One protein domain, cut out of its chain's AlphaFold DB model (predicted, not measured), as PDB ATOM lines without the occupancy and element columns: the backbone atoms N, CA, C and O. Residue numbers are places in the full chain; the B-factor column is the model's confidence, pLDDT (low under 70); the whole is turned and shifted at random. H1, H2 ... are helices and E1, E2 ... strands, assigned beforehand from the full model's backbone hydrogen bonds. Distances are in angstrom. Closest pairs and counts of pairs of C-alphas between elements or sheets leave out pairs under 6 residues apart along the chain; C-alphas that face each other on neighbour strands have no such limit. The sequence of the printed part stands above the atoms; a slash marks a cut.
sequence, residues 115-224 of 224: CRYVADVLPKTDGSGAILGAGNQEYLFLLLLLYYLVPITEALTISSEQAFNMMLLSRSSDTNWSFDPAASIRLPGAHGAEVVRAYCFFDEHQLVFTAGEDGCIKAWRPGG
ATOM      1  N   CYS A 115     251.029 168.374 287.129       90.06
ATOM      2  CA  CYS A 115     249.681 168.246 286.580       90.06
ATOM      3  C   CYS A 115     249.689 168.315 285.045       90.06
ATOM      4  O   CYS A 115     250.723 168.529 284.414       90.06
ATOM      5  N   ARG A 116     248.525 168.101 284.426       91.06
ATOM      6  CA  ARG A 116     248.339 168.193 282.968       91.06
ATOM      7  C   ARG A 116     247.663 169.485 282.535       91.06
ATOM      8  O   ARG A 116     247.914 169.929 281.423       91.06
ATOM      9  N   TYR A 117     246.825 170.049 283.397       93.75
ATOM     10  CA  TYR A 117     246.119 171.304 283.165       93.75
ATOM     11  C   TYR A 117     245.795 171.986 284.496       93.75
ATOM     12  O   TYR A 117     245.702 171.333 285.543       93.75
ATOM     13  N   VAL A 118     245.564 173.296 284.429       95.75
ATOM     14  CA  VAL A 118     245.021 174.107 285.524       95.75
ATOM     15  C   VAL A 118     243.617 174.552 285.122       95.75
ATOM     16  O   VAL A 118     243.436 175.133 284.059       95.75
ATOM     17  N   ALA A 119     242.617 174.235 285.941       95.56
ATOM     18  CA  ALA A 119     241.217 174.544 285.668       95.56
ATOM     19  C   ALA A 119     240.864 175.997 286.012       95.56
ATOM     20  O   ALA A 119     240.203 176.667 285.228       95.56
ATOM     21  N   ASP A 120     241.282 176.476 287.187       95.38
ATOM     22  CA  ASP A 120     241.130 177.877 287.594       95.38
ATOM     23  C   ASP A 120     242.064 178.198 288.775       95.38
ATOM     24  O   ASP A 120     242.632 177.308 289.421       95.38
ATOM     25  N   VAL A 121     242.185 179.491 289.064       96.06
ATOM     26  CA  VAL A 121     242.811 180.069 290.250       96.06
ATOM     27  C   VAL A 121     241.712 180.813 291.000       96.06
ATOM     28  O   VAL A 121     241.210 181.832 290.525       96.06
ATOM     29  N   LEU A 122     241.333 180.323 292.179       94.75
ATOM     30  CA  LEU A 122     240.291 180.927 293.007       94.75
ATOM     31  C   LEU A 122     240.921 181.688 294.181       94.75
ATOM     32  O   LEU A 122     241.410 181.050 295.120       94.75
ATOM     33  N   PRO A 123     240.928 183.036 294.160       93.81
ATOM     34  CA  PRO A 123     241.419 183.835 295.275       93.81
ATOM     35  C   PRO A 123     240.644 183.547 296.558       93.81
ATOM     36  O   PRO A 123     239.418 183.425 296.552       93.81
ATOM     37  N   LYS A 124     241.357 183.489 297.681       89.88
ATOM     38  CA  LYS A 124     240.734 183.430 298.999       89.88
ATOM     39  C   LYS A 124     240.175 184.803 299.364       89.88
ATOM     40  O   LYS A 124     240.829 185.826 299.172       89.88
ATOM     41  N   THR A 125     238.991 184.821 299.962       85.56
ATOM     42  CA  THR A 125     238.308 186.057 300.386       85.56
ATOM     43  C   THR A 125     239.064 186.825 301.473       85.56
ATOM     44  O   THR A 125     238.909 188.038 301.588       85.56
ATOM     45  N   ASP A 126     239.915 186.139 302.241       85.69
ATOM     46  CA  ASP A 126     240.783 186.720 303.272       85.69
ATOM     47  C   ASP A 126     242.079 187.349 302.713       85.69
ATOM     48  O   ASP A 126     242.859 187.928 303.471       85.69
ATOM     49  N   GLY A 127     242.338 187.229 301.404       84.25
ATOM     50  CA  GLY A 127     243.548 187.738 300.750       84.25
ATOM     51  C   GLY A 127     244.847 187.022 301.146       84.25
ATOM     52  O   GLY A 127     245.937 187.514 300.853       84.25
ATOM     53  N   SER A 128     244.768 185.876 301.830       87.75
ATOM     54  CA  SER A 128     245.943 185.083 302.234       87.75
ATOM     55  C   SER A 128     246.523 184.228 301.102       87.75
ATOM     56  O   SER A 128     247.622 183.685 301.237       87.75
ATOM     57  N   GLY A 129     245.801 184.128 299.985       91.81
ATOM     58  CA  GLY A 129     246.296 183.548 298.751       91.81
ATOM     59  C   GLY A 129     245.191 183.033 297.841       91.81
ATOM     60  O   GLY A 129     244.169 183.695 297.689       91.81
ATOM     61  N   ALA A 130     245.395 181.872 297.224       94.69
ATOM     62  CA  ALA A 130     244.429 181.254 296.318       94.69
ATOM     63  C   ALA A 130     244.436 179.732 296.420       94.69
ATOM     64  O   ALA A 130     245.412 179.121 296.851       94.69
ATOM     65  N   ILE A 131     243.347 179.127 295.968       94.38
ATOM     66  CA  ILE A 131     243.248 177.694 295.719       94.38
ATOM     67  C   ILE A 131     243.325 177.502 294.210       94.38
ATOM     68  O   ILE A 131     242.533 178.105 293.491       94.38
ATOM     69  N   LEU A 132     244.243 176.663 293.735       95.44
ATOM     70  CA  LEU A 132     244.374 176.300 292.327       95.44
ATOM     71  C   LEU A 132     243.858 174.887 292.113       95.44
ATOM     72  O   LEU A 132     244.312 173.951 292.768       95.44
ATOM     73  N   GLY A 133     242.925 174.734 291.187       95.19
ATOM     74  CA  GLY A 133     242.407 173.442 290.774       95.19
ATOM     75  C   GLY A 133     243.199 172.933 289.584       95.19
ATOM     76  O   GLY A 133     243.238 173.595 288.552       95.19
ATOM     77  N   ALA A 134     243.822 171.769 289.706       94.81
ATOM     78  CA  ALA A 134     244.647 171.184 288.660       94.81
ATOM     79  C   ALA A 134     244.362 169.690 288.516       94.81
ATOM     80  O   ALA A 134     244.237 168.973 289.508       94.81
ATOM     81  N   GLY A 135     244.271 169.203 287.282       91.88
ATOM     82  CA  GLY A 135     243.997 167.794 287.016       91.88
ATOM     83  C   GLY A 135     245.204 167.047 286.475       91.88
ATOM     84  O   GLY A 135     246.057 167.615 285.790       91.88
ATOM     85  N   ASN A 136     245.249 165.747 286.757       83.31
ATOM     86  CA  ASN A 136     246.154 164.823 286.091       83.31
ATOM     87  C   ASN A 136     245.346 163.832 285.243       83.31
ATOM     88  O   ASN A 136     244.444 163.160 285.742       83.31
ATOM     89  N   GLN A 137     245.673 163.766 283.956       67.19
ATOM     90  CA  GLN A 137     245.167 162.776 283.014       67.19
ATOM     91  C   GLN A 137     246.366 161.982 282.512       67.19
ATOM     92  O   GLN A 137     247.080 162.417 281.606       67.19
ATOM     93  N   GLU A 138     246.607 160.813 283.096       63.38
ATOM     94  CA  GLU A 138     247.473 159.846 282.439       63.38
ATOM     95  C   GLU A 138     246.690 159.193 281.302       63.38
ATOM     96  O   GLU A 138     245.824 158.343 281.515       63.38
ATOM     97  N   TYR A 139     247.009 159.582 280.069       55.09
ATOM     98  CA  TYR A 139     246.730 158.720 278.935       55.09
ATOM     99  C   TYR A 139     247.713 157.560 279.015       55.09
ATOM    100  O   TYR A 139     248.926 157.754 278.972       55.09
ATOM    101  N   LEU A 140     247.179 156.350 279.120       53.22
ATOM    102  CA  LEU A 140     247.899 155.079 279.172       53.22
ATOM    103  C   LEU A 140     248.680 154.755 277.873       53.22
ATOM    104  O   LEU A 140     248.744 153.610 277.437       53.22
ATOM    105  N   PHE A 141     249.289 155.737 277.208       51.91
ATOM    106  CA  PHE A 141     249.966 155.553 275.925       51.91
ATOM    107  C   PHE A 141     251.199 154.637 276.041       51.91
ATOM    108  O   PHE A 141     251.557 153.943 275.091       51.91
ATOM    109  N   LEU A 142     251.801 154.548 277.233       50.25
ATOM    110  CA  LEU A 142     252.885 153.604 277.527       50.25
ATOM    111  C   LEU A 142     252.412 152.150 277.712       50.25
ATOM    112  O   LEU A 142     253.233 151.242 277.569       50.25
ATOM    113  N   LEU A 143     251.117 151.890 277.960       52.19
ATOM    114  CA  LEU A 143     250.612 150.515 278.098       52.19
ATOM    115  C   LEU A 143     250.680 149.740 276.783       52.19
ATOM    116  O   LEU A 143     250.962 148.546 276.817       52.19
ATOM    117  N   LEU A 144     250.469 150.389 275.633       53.56
ATOM    118  CA  LEU A 144     250.529 149.683 274.352       53.56
ATOM    119  C   LEU A 144     251.965 149.223 274.054       53.56
ATOM    120  O   LEU A 144     252.183 148.072 273.696       53.56
ATOM    121  N   LEU A 145     252.959 150.091 274.267       53.53
ATOM    122  CA  LEU A 145     254.374 149.772 274.032       53.53
ATOM    123  C   LEU A 145     254.917 148.713 275.004       53.53
ATOM    124  O   LEU A 145     255.651 147.825 274.575       53.53
ATOM    125  N   LEU A 146     254.538 148.766 276.285       54.94
ATOM    126  CA  LEU A 146     254.960 147.767 277.275       54.94
ATOM    127  C   LEU A 146     254.264 146.412 277.073       54.94
ATOM    128  O   LEU A 146     254.917 145.380 277.221       54.94
ATOM    129  N   TYR A 147     252.992 146.397 276.654       58.50
ATOM    130  CA  TYR A 147     252.262 145.167 276.317       58.50
ATOM    131  C   TYR A 147     252.918 144.383 275.167       58.50
ATOM    132  O   TYR A 147     252.913 143.155 275.182       58.50
ATOM    133  N   TYR A 148     253.525 145.072 274.194       61.78
ATOM    134  CA  TYR A 148     254.217 144.425 273.072       61.78
ATOM    135  C   TYR A 148     255.673 144.022 273.361       61.78
ATOM    136  O   TYR A 148     256.232 143.239 272.591       61.78
ATOM    137  N   LEU A 149     256.306 144.536 274.425       60.06
ATOM    138  CA  LEU A 149     257.756 144.395 274.643       60.06
ATOM    139  C   LEU A 149     258.163 143.684 275.947       60.06
ATOM    140  O   LEU A 149     259.339 143.349 276.084       60.06
ATOM    141  N   VAL A 150     257.245 143.420 276.889       57.75
ATOM    142  CA  VAL A 150     257.575 142.797 278.189       57.75
ATOM    143  C   VAL A 150     256.815 141.473 278.382       57.75
ATOM    144  O   VAL A 150     255.585 141.469 278.322       57.75
ATOM    145  N   PRO A 151     257.496 140.334 278.641       52.56
ATOM    146  CA  PRO A 151     256.824 139.087 278.996       52.56
ATOM    147  C   PRO A 151     256.110 139.247 280.345       52.56
ATOM    148  O   PRO A 151     256.718 139.621 281.346       52.56
ATOM    149  N   ILE A 152     254.809 138.962 280.362       56.00
ATOM    150  CA  ILE A 152     253.934 139.099 281.530       56.00
ATOM    151  C   ILE A 152     254.270 137.990 282.536       56.00
ATOM    152  O   ILE A 152     253.760 136.877 282.424       56.00
ATOM    153  N   THR A 153     255.117 138.274 283.524       48.41
ATOM    154  CA  THR A 153     255.252 137.407 284.713       48.41
ATOM    155  C   THR A 153     254.952 138.115 286.027       48.41
ATOM    156  O   THR A 153     254.702 137.442 287.019       48.41
ATOM    157  N   GLU A 154     254.863 139.443 286.040       50.59
ATOM    158  CA  GLU A 154     254.443 140.208 287.213       50.59
ATOM    159  C   GLU A 154     253.421 141.256 286.772       50.59
ATOM    160  O   GLU A 154     253.663 142.041 285.854       50.59
ATOM    161  N   ALA A 155     252.234 141.222 287.378       49.12
ATOM    162  CA  ALA A 155     251.196 142.212 287.146       49.12
ATOM    163  C   ALA A 155     251.700 143.571 287.650       49.12
ATOM    164  O   ALA A 155     251.656 143.854 288.845       49.12
ATOM    165  N   LEU A 156     252.214 144.401 286.744       47.72
ATOM    166  CA  LEU A 156     252.530 145.788 287.052       47.72
ATOM    167  C   LEU A 156     251.195 146.524 287.228       47.72
ATOM    168  O   LEU A 156     250.524 146.856 286.252       47.72
ATOM    169  N   THR A 157     250.773 146.730 288.475       44.28
ATOM    170  CA  THR A 157     249.605 147.552 288.800       44.28
ATOM    171  C   THR A 157     249.956 149.012 288.515       44.28
ATOM    172  O   THR A 157     250.403 149.739 289.395       44.28
ATOM    173  N   ILE A 158     249.821 149.440 287.260       50.34
ATOM    174  CA  ILE A 158     249.932 150.854 286.894       50.34
ATOM    175  C   ILE A 158     248.603 151.503 287.286       50.34
ATOM    176  O   ILE A 158     247.602 151.355 286.587       50.34
ATOM    177  N   SER A 159     248.557 152.165 288.441       48.69
ATOM    178  CA  SER A 159     247.397 152.968 288.822       48.69
ATOM    179  C   SER A 159     247.442 154.284 288.052       48.69
ATOM    180  O   SER A 159     248.215 155.170 288.406       48.69
ATOM    181  N   SER A 160     246.607 154.430 287.022       56.53
ATOM    182  CA  SER A 160     246.314 155.747 286.457       56.53
ATOM    183  C   SER A 160     245.532 156.538 287.507       56.53
ATOM    184  O   SER A 160     244.306 156.425 287.596       56.53
ATOM    185  N   GLU A 161     246.225 157.283 288.366       64.12
ATOM    186  CA  GLU A 161     245.565 158.138 289.350       64.12
ATOM    187  C   GLU A 161     244.998 159.381 288.656       64.12
ATOM    188  O   GLU A 161     245.566 160.473 288.695       64.12
ATOM    189  N   GLN A 162     243.844 159.207 288.010       81.12
ATOM    190  CA  GLN A 162     243.014 160.316 287.560       81.12
ATOM    191  C   GLN A 162     242.506 161.042 288.800       81.12
ATOM    192  O   GLN A 162     241.689 160.516 289.558       81.12
ATOM    193  N   ALA A 163     243.025 162.238 289.042       88.44
ATOM    194  CA  ALA A 163     242.659 163.036 290.197       88.44
ATOM    195  C   ALA A 163     242.600 164.508 289.814       88.44
ATOM    196  O   ALA A 163     243.420 165.005 289.038       88.44
ATOM    197  N   PHE A 164     241.636 165.199 290.413       93.38
ATOM    198  CA  PHE A 164     241.632 166.649 290.475       93.38
ATOM    199  C   PHE A 164     242.169 167.070 291.838       93.38
ATOM    200  O   PHE A 164     241.665 166.630 292.870       93.38
ATOM    201  N   ASN A 165     243.218 167.881 291.847       93.06
ATOM    202  CA  ASN A 165     243.887 168.341 293.051       93.06
ATOM    203  C   ASN A 165     243.616 169.834 293.227       93.06
ATOM    204  O   ASN A 165     243.816 170.622 292.307       93.06
ATOM    205  N   MET A 166     243.198 170.222 294.424       93.25
ATOM    206  CA  MET A 166     243.114 171.615 294.841       93.25
ATOM    207  C   MET A 166     244.348 171.935 295.678       93.25
ATOM    208  O   MET A 166     244.540 171.360 296.749       93.25
ATOM    209  N   MET A 167     245.197 172.822 295.172       92.62
ATOM    210  CA  MET A 167     246.487 173.172 295.760       92.62
ATOM    211  C   MET A 167     246.452 174.588 296.315       92.62
ATOM    212  O   MET A 167     245.947 175.506 295.670       92.62
ATOM    213  N   LEU A 168     247.005 174.774 297.511       93.06
ATOM    214  CA  LEU A 168     247.059 176.082 298.143       93.06
ATOM    215  C   LEU A 168     248.276 176.861 297.637       93.06
ATOM    216  O   LEU A 168     249.413 176.414 297.778       93.06
ATOM    217  N   LEU A 169     248.027 178.053 297.106       94.75
ATOM    218  CA  LEU A 169     249.019 179.105 296.940       94.75
ATOM    219  C   LEU A 169     248.905 180.038 298.143       94.75
ATOM    220  O   LEU A 169     247.870 180.675 298.335       94.75
ATOM    221  N   SER A 170     249.954 180.107 298.956       91.75
ATOM    222  CA  SER A 170     249.952 180.865 300.209       91.75
ATOM    223  C   SER A 170     250.956 182.012 300.189       91.75
ATOM    224  O   SER A 170     252.051 181.892 299.632       91.75
ATOM    225  N   ARG A 171     250.576 183.125 300.825       89.69
ATOM    226  CA  ARG A 171     251.454 184.268 301.082       89.69
ATOM    227  C   ARG A 171     252.068 184.151 302.476       89.69
ATOM    228  O   ARG A 171     251.374 184.342 303.471       89.69
ATOM    229  N   SER A 172     253.374 183.904 302.544       82.94
ATOM    230  CA  SER A 172     254.133 183.994 303.804       82.94
ATOM    231  C   SER A 172     254.621 185.424 304.084       82.94
ATOM    232  O   SER A 172     254.716 185.838 305.238       82.94
ATOM    233  N   SER A 173     254.879 186.198 303.028       78.06
ATOM    234  CA  SER A 173     255.139 187.644 303.041       78.06
ATOM    235  C   SER A 173     254.827 188.232 301.659       78.06
ATOM    236  O   SER A 173     254.624 187.480 300.708       78.06
ATOM    237  N   ASP A 174     254.815 189.559 301.509       69.50
ATOM    238  CA  ASP A 174     254.473 190.225 300.236       69.50
ATOM    239  C   ASP A 174     255.322 189.769 299.045       69.50
ATOM    240  O   ASP A 174     254.843 189.742 297.913       69.50
ATOM    241  N   THR A 175     256.564 189.357 299.299       75.62
ATOM    242  CA  THR A 175     257.498 188.877 298.275       75.62
ATOM    243  C   THR A 175     257.666 187.362 298.267       75.62
ATOM    244  O   THR A 175     258.449 186.863 297.463       75.62
ATOM    245  N   ASN A 176     257.009 186.628 299.170       85.69
ATOM    246  CA  ASN A 176     257.220 185.193 299.324       85.69
ATOM    247  C   ASN A 176     255.902 184.422 299.256       85.69
ATOM    248  O   ASN A 176     255.170 184.273 300.244       85.69
ATOM    249  N   TRP A 177     255.653 183.928 298.049       93.06
ATOM    250  CA  TRP A 177     254.497 183.143 297.663       93.06
ATOM    251  C   TRP A 177     254.945 181.756 297.244       93.06
ATOM    252  O   TRP A 177     255.907 181.611 296.490       93.06
ATOM    253  N   SER A 178     254.237 180.739 297.711       92.50
ATOM    254  CA  SER A 178     254.605 179.356 297.432       92.50
ATOM    255  C   SER A 178     253.389 178.455 297.391       92.50
ATOM    256  O   SER A 178     252.428 178.647 298.146       92.50
ATOM    257  N   PHE A 179     253.468 177.446 296.532       91.81
ATOM    258  CA  PHE A 179     252.547 176.325 296.559       91.81
ATOM    259  C   PHE A 179     252.888 175.397 297.720       91.81
ATOM    260  O   PHE A 179     254.064 175.166 298.005       91.81
ATOM    261  N   ASP A 180     251.860 174.828 298.338       85.81
ATOM    262  CA  ASP A 180     251.992 173.706 299.265       85.81
ATOM    263  C   ASP A 180     251.301 172.463 298.676       85.81
ATOM    264  O   ASP A 180     250.113 172.228 298.924       85.81
ATOM    265  N   PRO A 181     252.013 171.662 297.856       76.56
ATOM    266  CA  PRO A 181     251.461 170.432 297.293       76.56
ATOM    267  C   PRO A 181     251.113 169.389 298.363       76.56
ATOM    268  O   PRO A 181     250.231 168.557 298.140       76.56
ATOM    269  N   ALA A 182     251.782 169.421 299.522       78.31
ATOM    270  CA  ALA A 182     251.546 168.471 300.605       78.31
ATOM    271  C   ALA A 182     250.212 168.739 301.318       78.31
ATOM    272  O   ALA A 182     249.574 167.802 301.793       78.31
ATOM    273  N   ALA A 183     249.759 169.993 301.333       80.81
ATOM    274  CA  ALA A 183     248.443 170.391 301.823       80.81
ATOM    275  C   ALA A 183     247.331 170.313 300.756       80.81
ATOM    276  O   ALA A 183     246.255 170.889 300.944       80.81
ATOM    277  N   SER A 184     247.563 169.633 299.626       86.75
ATOM    278  CA  SER A 184     246.562 169.532 298.560       86.75
ATOM    279  C   SER A 184     245.380 168.635 298.937       86.75
ATOM    280  O   SER A 184     245.523 167.581 299.560       86.75
ATOM    281  N   ILE A 185     244.185 169.044 298.512       89.69
ATOM    282  CA  ILE A 185     242.973 168.228 298.611       89.69
ATOM    283  C   ILE A 185     242.801 167.495 297.285       89.69
ATOM    284  O   ILE A 185     242.644 168.129 296.240       89.69
ATOM    285  N   ARG A 186     242.814 166.162 297.320       90.31
ATOM    286  CA  ARG A 186     242.633 165.318 296.129       90.31
ATOM    287  C   ARG A 186     241.184 164.857 296.015       90.31
ATOM    288  O   ARG A 186     240.600 164.413 297.001       90.31
ATOM    289  N   LEU A 187     240.640 164.905 294.803       91.94
ATOM    290  CA  LEU A 187     239.342 164.353 294.415       91.94
ATOM    291  C   LEU A 187     239.586 163.201 293.420       91.94
ATOM    292  O   LEU A 187     239.708 163.441 292.211       91.94
ATOM    293  N   PRO A 188     239.742 161.954 293.907       89.94
ATOM    294  CA  PRO A 188     240.037 160.807 293.056       89.94
ATOM    295  C   PRO A 188     238.895 160.527 292.080       89.94
ATOM    296  O   PRO A 188     237.723 160.533 292.454       89.94
ATOM    297  N   GLY A 189     239.235 160.276 290.819       87.94
ATOM    298  CA  GLY A 189     238.277 159.957 289.763       87.94
ATOM    299  C   GLY A 189     237.331 161.101 289.400       87.94
ATOM    300  O   GLY A 189     236.308 160.825 288.774       87.94
ATOM    301  N   ALA A 190     237.658 162.350 289.777       91.62
ATOM    302  CA  ALA A 190     236.779 163.519 289.705       91.62
ATOM    303  C   ALA A 190     235.817 163.489 288.514       91.62
ATOM    304  O   ALA A 190     234.626 163.271 288.703       91.62
ATOM    305  N   HIS A 191     236.333 163.587 287.293       92.81
ATOM    306  CA  HIS A 191     235.563 163.425 286.054       92.81
ATOM    307  C   HIS A 191     236.139 162.298 285.177       92.81
ATOM    308  O   HIS A 191     236.061 162.326 283.954       92.81
ATOM    309  N   GLY A 192     236.722 161.277 285.819       87.31
ATOM    310  CA  GLY A 192     237.392 160.175 285.131       87.31
ATOM    311  C   GLY A 192     238.485 160.675 284.182       87.31
ATOM    312  O   GLY A 192     239.405 161.376 284.606       87.31
ATOM    313  N   ALA A 193     238.372 160.304 282.904       85.12
ATOM    314  CA  ALA A 193     239.317 160.687 281.858       85.12
ATOM    315  C   ALA A 193     239.108 162.112 281.317       85.12
ATOM    316  O   ALA A 193     239.973 162.603 280.600       85.12
ATOM    317  N   GLU A 194     238.001 162.774 281.663       90.00
ATOM    318  CA  GLU A 194     237.622 164.083 281.123       90.00
ATOM    319  C   GLU A 194     238.221 165.246 281.929       90.00
ATOM    320  O   GLU A 194     238.602 165.100 283.098       90.00
ATOM    321  N   VAL A 195     238.366 166.417 281.296       91.81
ATOM    322  CA  VAL A 195     238.948 167.610 281.935       91.81
ATOM    323  C   VAL A 195     237.929 168.229 282.889       91.81
ATOM    324  O   VAL A 195     236.767 168.417 282.533       91.81
ATOM    325  N   VAL A 196     238.363 168.606 284.092       95.50
ATOM    326  CA  VAL A 196     237.597 169.486 284.981       95.50
ATOM    327  C   VAL A 196     237.753 170.916 284.478       95.50
ATOM    328  O   VAL A 196     238.858 171.451 284.462       95.50
ATOM    329  N   ARG A 197     236.651 171.533 284.056       94.12
ATOM    330  CA  ARG A 197     236.632 172.883 283.472       94.12
ATOM    331  C   ARG A 197     236.304 173.972 284.478       94.12
ATOM    332  O   ARG A 197     236.680 175.117 284.266       94.12
ATOM    333  N   ALA A 198     235.615 173.629 285.559       94.50
ATOM    334  CA  ALA A 198     235.308 174.571 286.621       94.50
ATOM    335  C   ALA A 198     235.182 173.856 287.962       94.50
ATOM    336  O   ALA A 198     234.818 172.679 288.038       94.50
ATOM    337  N   TYR A 199     235.440 174.600 289.028       95.75
ATOM    338  CA  TYR A 199     235.152 174.176 290.385       95.75
ATOM    339  C   TYR A 199     234.790 175.388 291.237       95.75
ATOM    340  O   TYR A 199     235.131 176.523 290.909       95.75
ATOM    341  N   CYS A 200     234.079 175.151 292.330       93.38
ATOM    342  CA  CYS A 200     233.832 176.158 293.354       93.38
ATOM    343  C   CYS A 200     233.655 175.485 294.714       93.38
ATOM    344  O   CYS A 200     233.405 174.280 294.801       93.38
ATOM    345  N   PHE A 201     233.796 176.264 295.780       89.00
ATOM    346  CA  PHE A 201     233.661 175.795 297.153       89.00
ATOM    347  C   PHE A 201     232.603 176.605 297.902       89.00
ATOM    348  O   PHE A 201     232.405 177.794 297.658       89.00
ATOM    349  N   PHE A 202     231.927 175.929 298.823       86.12
ATOM    350  CA  PHE A 202     230.996 176.505 299.782       86.12
ATOM    351  C   PHE A 202     231.495 176.148 301.178       86.12
ATOM    352  O   PHE A 202     231.146 175.096 301.722       86.12
ATOM    353  N   ASP A 203     232.331 177.025 301.736       79.44
ATOM    354  CA  ASP A 203     233.040 176.784 302.997       79.44
ATOM    355  C   ASP A 203     232.079 176.484 304.155       79.44
ATOM    356  O   ASP A 203     232.298 175.537 304.909       79.44
ATOM    357  N   GLU A 204     230.959 177.214 304.238       82.12
ATOM    358  CA  GLU A 204     229.925 177.029 305.272       82.12
ATOM    359  C   GLU A 204     229.316 175.618 305.285       82.12
ATOM    360  O   GLU A 204     228.799 175.161 306.306       82.12
ATOM    361  N   HIS A 205     229.376 174.913 304.154       83.25
ATOM    362  CA  HIS A 205     228.826 173.570 303.994       83.25
ATOM    363  C   HIS A 205     229.892 172.502 303.746       83.25
ATOM    364  O   HIS A 205     229.530 171.344 303.532       83.25
ATOM    365  N   GLN A 206     231.177 172.878 303.766       86.62
ATOM    366  CA  GLN A 206     232.307 172.006 303.430       86.62
ATOM    367  C   GLN A 206     232.071 171.229 302.127       86.62
ATOM    368  O   GLN A 206     232.305 170.022 302.043       86.62
ATOM    369  N   LEU A 207     231.541 171.929 301.127       91.19
ATOM    370  CA  LEU A 207     231.169 171.368 299.838       91.19
ATOM    371  C   LEU A 207     232.084 171.912 298.755       91.19
ATOM    372  O   LEU A 207     232.286 173.121 298.656       91.19
ATOM    373  N   VAL A 208     232.564 171.019 297.900       93.31
ATOM    374  CA  VAL A 208     233.218 171.384 296.644       93.31
ATOM    375  C   VAL A 208     232.354 170.888 295.501       93.31
ATOM    376  O   VAL A 208     231.858 169.766 295.547       93.31
ATOM    377  N   PHE A 209     232.174 171.714 294.480       95.50
ATOM    378  CA  PHE A 209     231.580 171.302 293.217       95.50
ATOM    379  C   PHE A 209     232.641 171.301 292.132       95.50
ATOM    380  O   PHE A 209     233.465 172.211 292.073       95.50
ATOM    381  N   THR A 210     232.594 170.302 291.260       96.88
ATOM    382  CA  THR A 210     233.404 170.229 290.042       96.88
ATOM    383  C   THR A 210     232.489 170.033 288.841       96.88
ATOM    384  O   THR A 210     231.478 169.335 288.939       96.88
ATOM    385  N   ALA A 211     232.835 170.651 287.717       97.44
ATOM    386  CA  ALA A 211     232.164 170.471 286.437       97.44
ATOM    387  C   ALA A 211     233.194 170.063 285.382       97.44
ATOM    388  O   ALA A 211     234.247 170.699 285.269       97.44
ATOM    389  N   GLY A 212     232.898 169.008 284.625       95.81
ATOM    390  CA  GLY A 212     233.824 168.427 283.656       95.81
ATOM    391  C   GLY A 212     233.278 168.379 282.236       95.81
ATOM    392  O   GLY A 212     232.100 168.636 281.988       95.81
ATOM    393  N   GLU A 213     234.149 168.025 281.294       95.06
ATOM    394  CA  GLU A 213     233.780 167.794 279.887       95.06
ATOM    395  C   GLU A 213     232.896 166.553 279.692       95.06
ATOM    396  O   GLU A 213     232.230 166.427 278.667       95.06
ATOM    397  N   ASP A 214     232.784 165.704 280.719       94.44
ATOM    398  CA  ASP A 214     231.803 164.614 280.808       94.44
ATOM    399  C   ASP A 214     230.343 165.106 280.915       94.44
ATOM    400  O   ASP A 214     229.416 164.298 281.002       94.44
ATOM    401  N   GLY A 215     230.120 166.425 280.948       96.31
ATOM    402  CA  GLY A 215     228.802 167.044 281.065       96.31
ATOM    403  C   GLY A 215     228.182 166.915 282.458       96.31
ATOM    404  O   GLY A 215     227.005 167.237 282.635       96.31
ATOM    405  N   CYS A 216     228.944 166.446 283.450       96.94
ATOM    406  CA  CYS A 216     228.466 166.253 284.812       96.94
ATOM    407  C   CYS A 216     228.887 167.406 285.728       96.94
ATOM    408  O   CYS A 216     229.951 168.004 285.573       96.94
ATOM    409  N   ILE A 217     228.074 167.647 286.759       97.25
ATOM    410  CA  ILE A 217     228.459 168.406 287.952       97.25
ATOM    411  C   ILE A 217     228.486 167.420 289.117       97.25
ATOM    412  O   ILE A 217     227.515 166.692 289.330       97.25
ATOM    413  N   LYS A 218     229.584 167.387 289.870       95.88
ATOM    414  CA  LYS A 218     229.761 166.497 291.025       95.88
ATOM    415  C   LYS A 218     230.006 167.312 292.283       95.88
ATOM    416  O   LYS A 218     230.658 168.349 292.227       95.88
ATOM    417  N   ALA A 219     229.458 166.841 293.397       94.62
ATOM    418  CA  ALA A 219     229.601 167.449 294.711       94.62
ATOM    419  C   ALA A 219     230.459 166.549 295.603       94.62
ATOM    420  O   ALA A 219     230.290 165.332 295.585       94.62
ATOM    421  N   TRP A 220     231.338 167.153 296.395       93.81
ATOM    422  CA  TRP A 220     232.319 166.461 297.226       93.81
ATOM    423  C   TRP A 220     232.238 166.974 298.660       93.81
ATOM    424  O   TRP A 220     232.164 168.187 298.874       93.81
ATOM    425  N   ARG A 221     232.284 166.060 299.633       89.88
ATOM    426  CA  ARG A 221     232.382 166.375 301.064       89.88
ATOM    427  C   ARG A 221     233.534 165.611 301.717       89.88
ATOM    428  O   ARG A 221     233.891 164.524 301.260       89.88
ATOM    429  N   PRO A 222     234.099 166.132 302.819       78.88
ATOM    430  CA  PRO A 222     235.013 165.362 303.648       78.88
ATOM    431  C   PRO A 222     234.329 164.081 304.161       78.88
ATOM    432  O   PRO A 222     233.348 164.156 304.895       78.88
ATOM    433  N   GLY A 223     234.857 162.910 303.794       71.06
ATOM    434  CA  GLY A 223     234.401 161.614 304.318       71.06
ATOM    435  C   GLY A 223     233.294 160.891 303.536       71.06
ATOM    436  O   GLY A 223     232.851 159.845 304.012       71.06
ATOM    437  N   GLY A 224     232.877 161.386 302.365       49.78
ATOM    438  CA  GLY A 224     231.898 160.723 301.488       49.78
ATOM    439  C   GLY A 224     231.075 161.695 300.661       49.78
ATOM    440  O   GLY A 224     230.397 162.547 301.277       49.78
TER     441      GLY A 224
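What this domain is: This is residues 115 to 224 of the 224 residues of an uncharacterized protein of Ophiocordyceps australis (UniProt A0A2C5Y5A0). What does the chain build? It builds a loose sandwich of two antiparallel sheets, partly face to face with their strands crossed: a strongly twisted sheet E1 E2 E3 E4 and a smaller sheet E5 E6 E7. From one end residues 144 to 157, with most of the single helix H1, stick out as a long loop between E2 and E3. What are its make-up and size? The printed part has 110 residues, with named elements in the order E1 E2 H1 E3 E4 E5 E6 E7, and is mostly strand. It is loose, with a radius of gyration of the C-alphas of 17.2 A, and spans 56 by 34 by 24 A.

How they stand to each other: How is the first sheet paired? E1, residues 117 to 123, and E2, residues 129 to 136, form an antiparallel hairpin at 163 degrees, with N 119 and O 133 2.8 A apart. E2 is antiparallel to E3, residues 163 to 173, at 153 degrees, with N 132 and O 167 at 2.8 A. E3 and E4, residues 176 to 188, form a hairpin at 159 degrees, with N 166 and O 185 at 2.8 A. How is the second sheet paired? E5, residues 196 to 202, E6, residues 207 to 212, and E7, residues 217 to 220, form a meander, each strand the antiparallel neighbour of the one before. N 200 and O 209 are 3.0 A apart, and N 210 and O 218 2.9 A. How do the sheets face each other? Their facing parts are 9.4 A centre to centre, with best planes 24 degrees apart and strands at 58 degrees. The closest C-alphas of E1 and E5 are those of Ala 119 and Arg 197, 5.3 A. Where is the helix? H1, residues 141 to 149, is on neither sheet, and 4 of its 5 O i to N i+4 pairs are within hydrogen-bond range.

Where its parts are: Where do the elements begin and end? E1 begins at C-alpha 117, (246.119, 171.304, 283.165), and E7 ends at C-alpha 220, (232.319, 166.461, 297.226). How long are they? E3 and E4 measure 30.4 A and 30.5 A from first to last C-alpha, E2 22.6 A, E1 18.0 A, E5 17.7 A, E6 16.7 A, H1 13.7 A and E7 10.2 A.

The domain as a whole: How far does it reach? The two C-alphas farthest apart, those of Asp 126 and Pro 151, are 55.8 A apart. Is there a cut or a long link? The printed part has no cut, and the link from H1 to E3, 13 residues, is long. Where is confidence low? Residues 137 to 161, 174 and 224 have pLDDT under 70, and the mean of the printed part is 81.5.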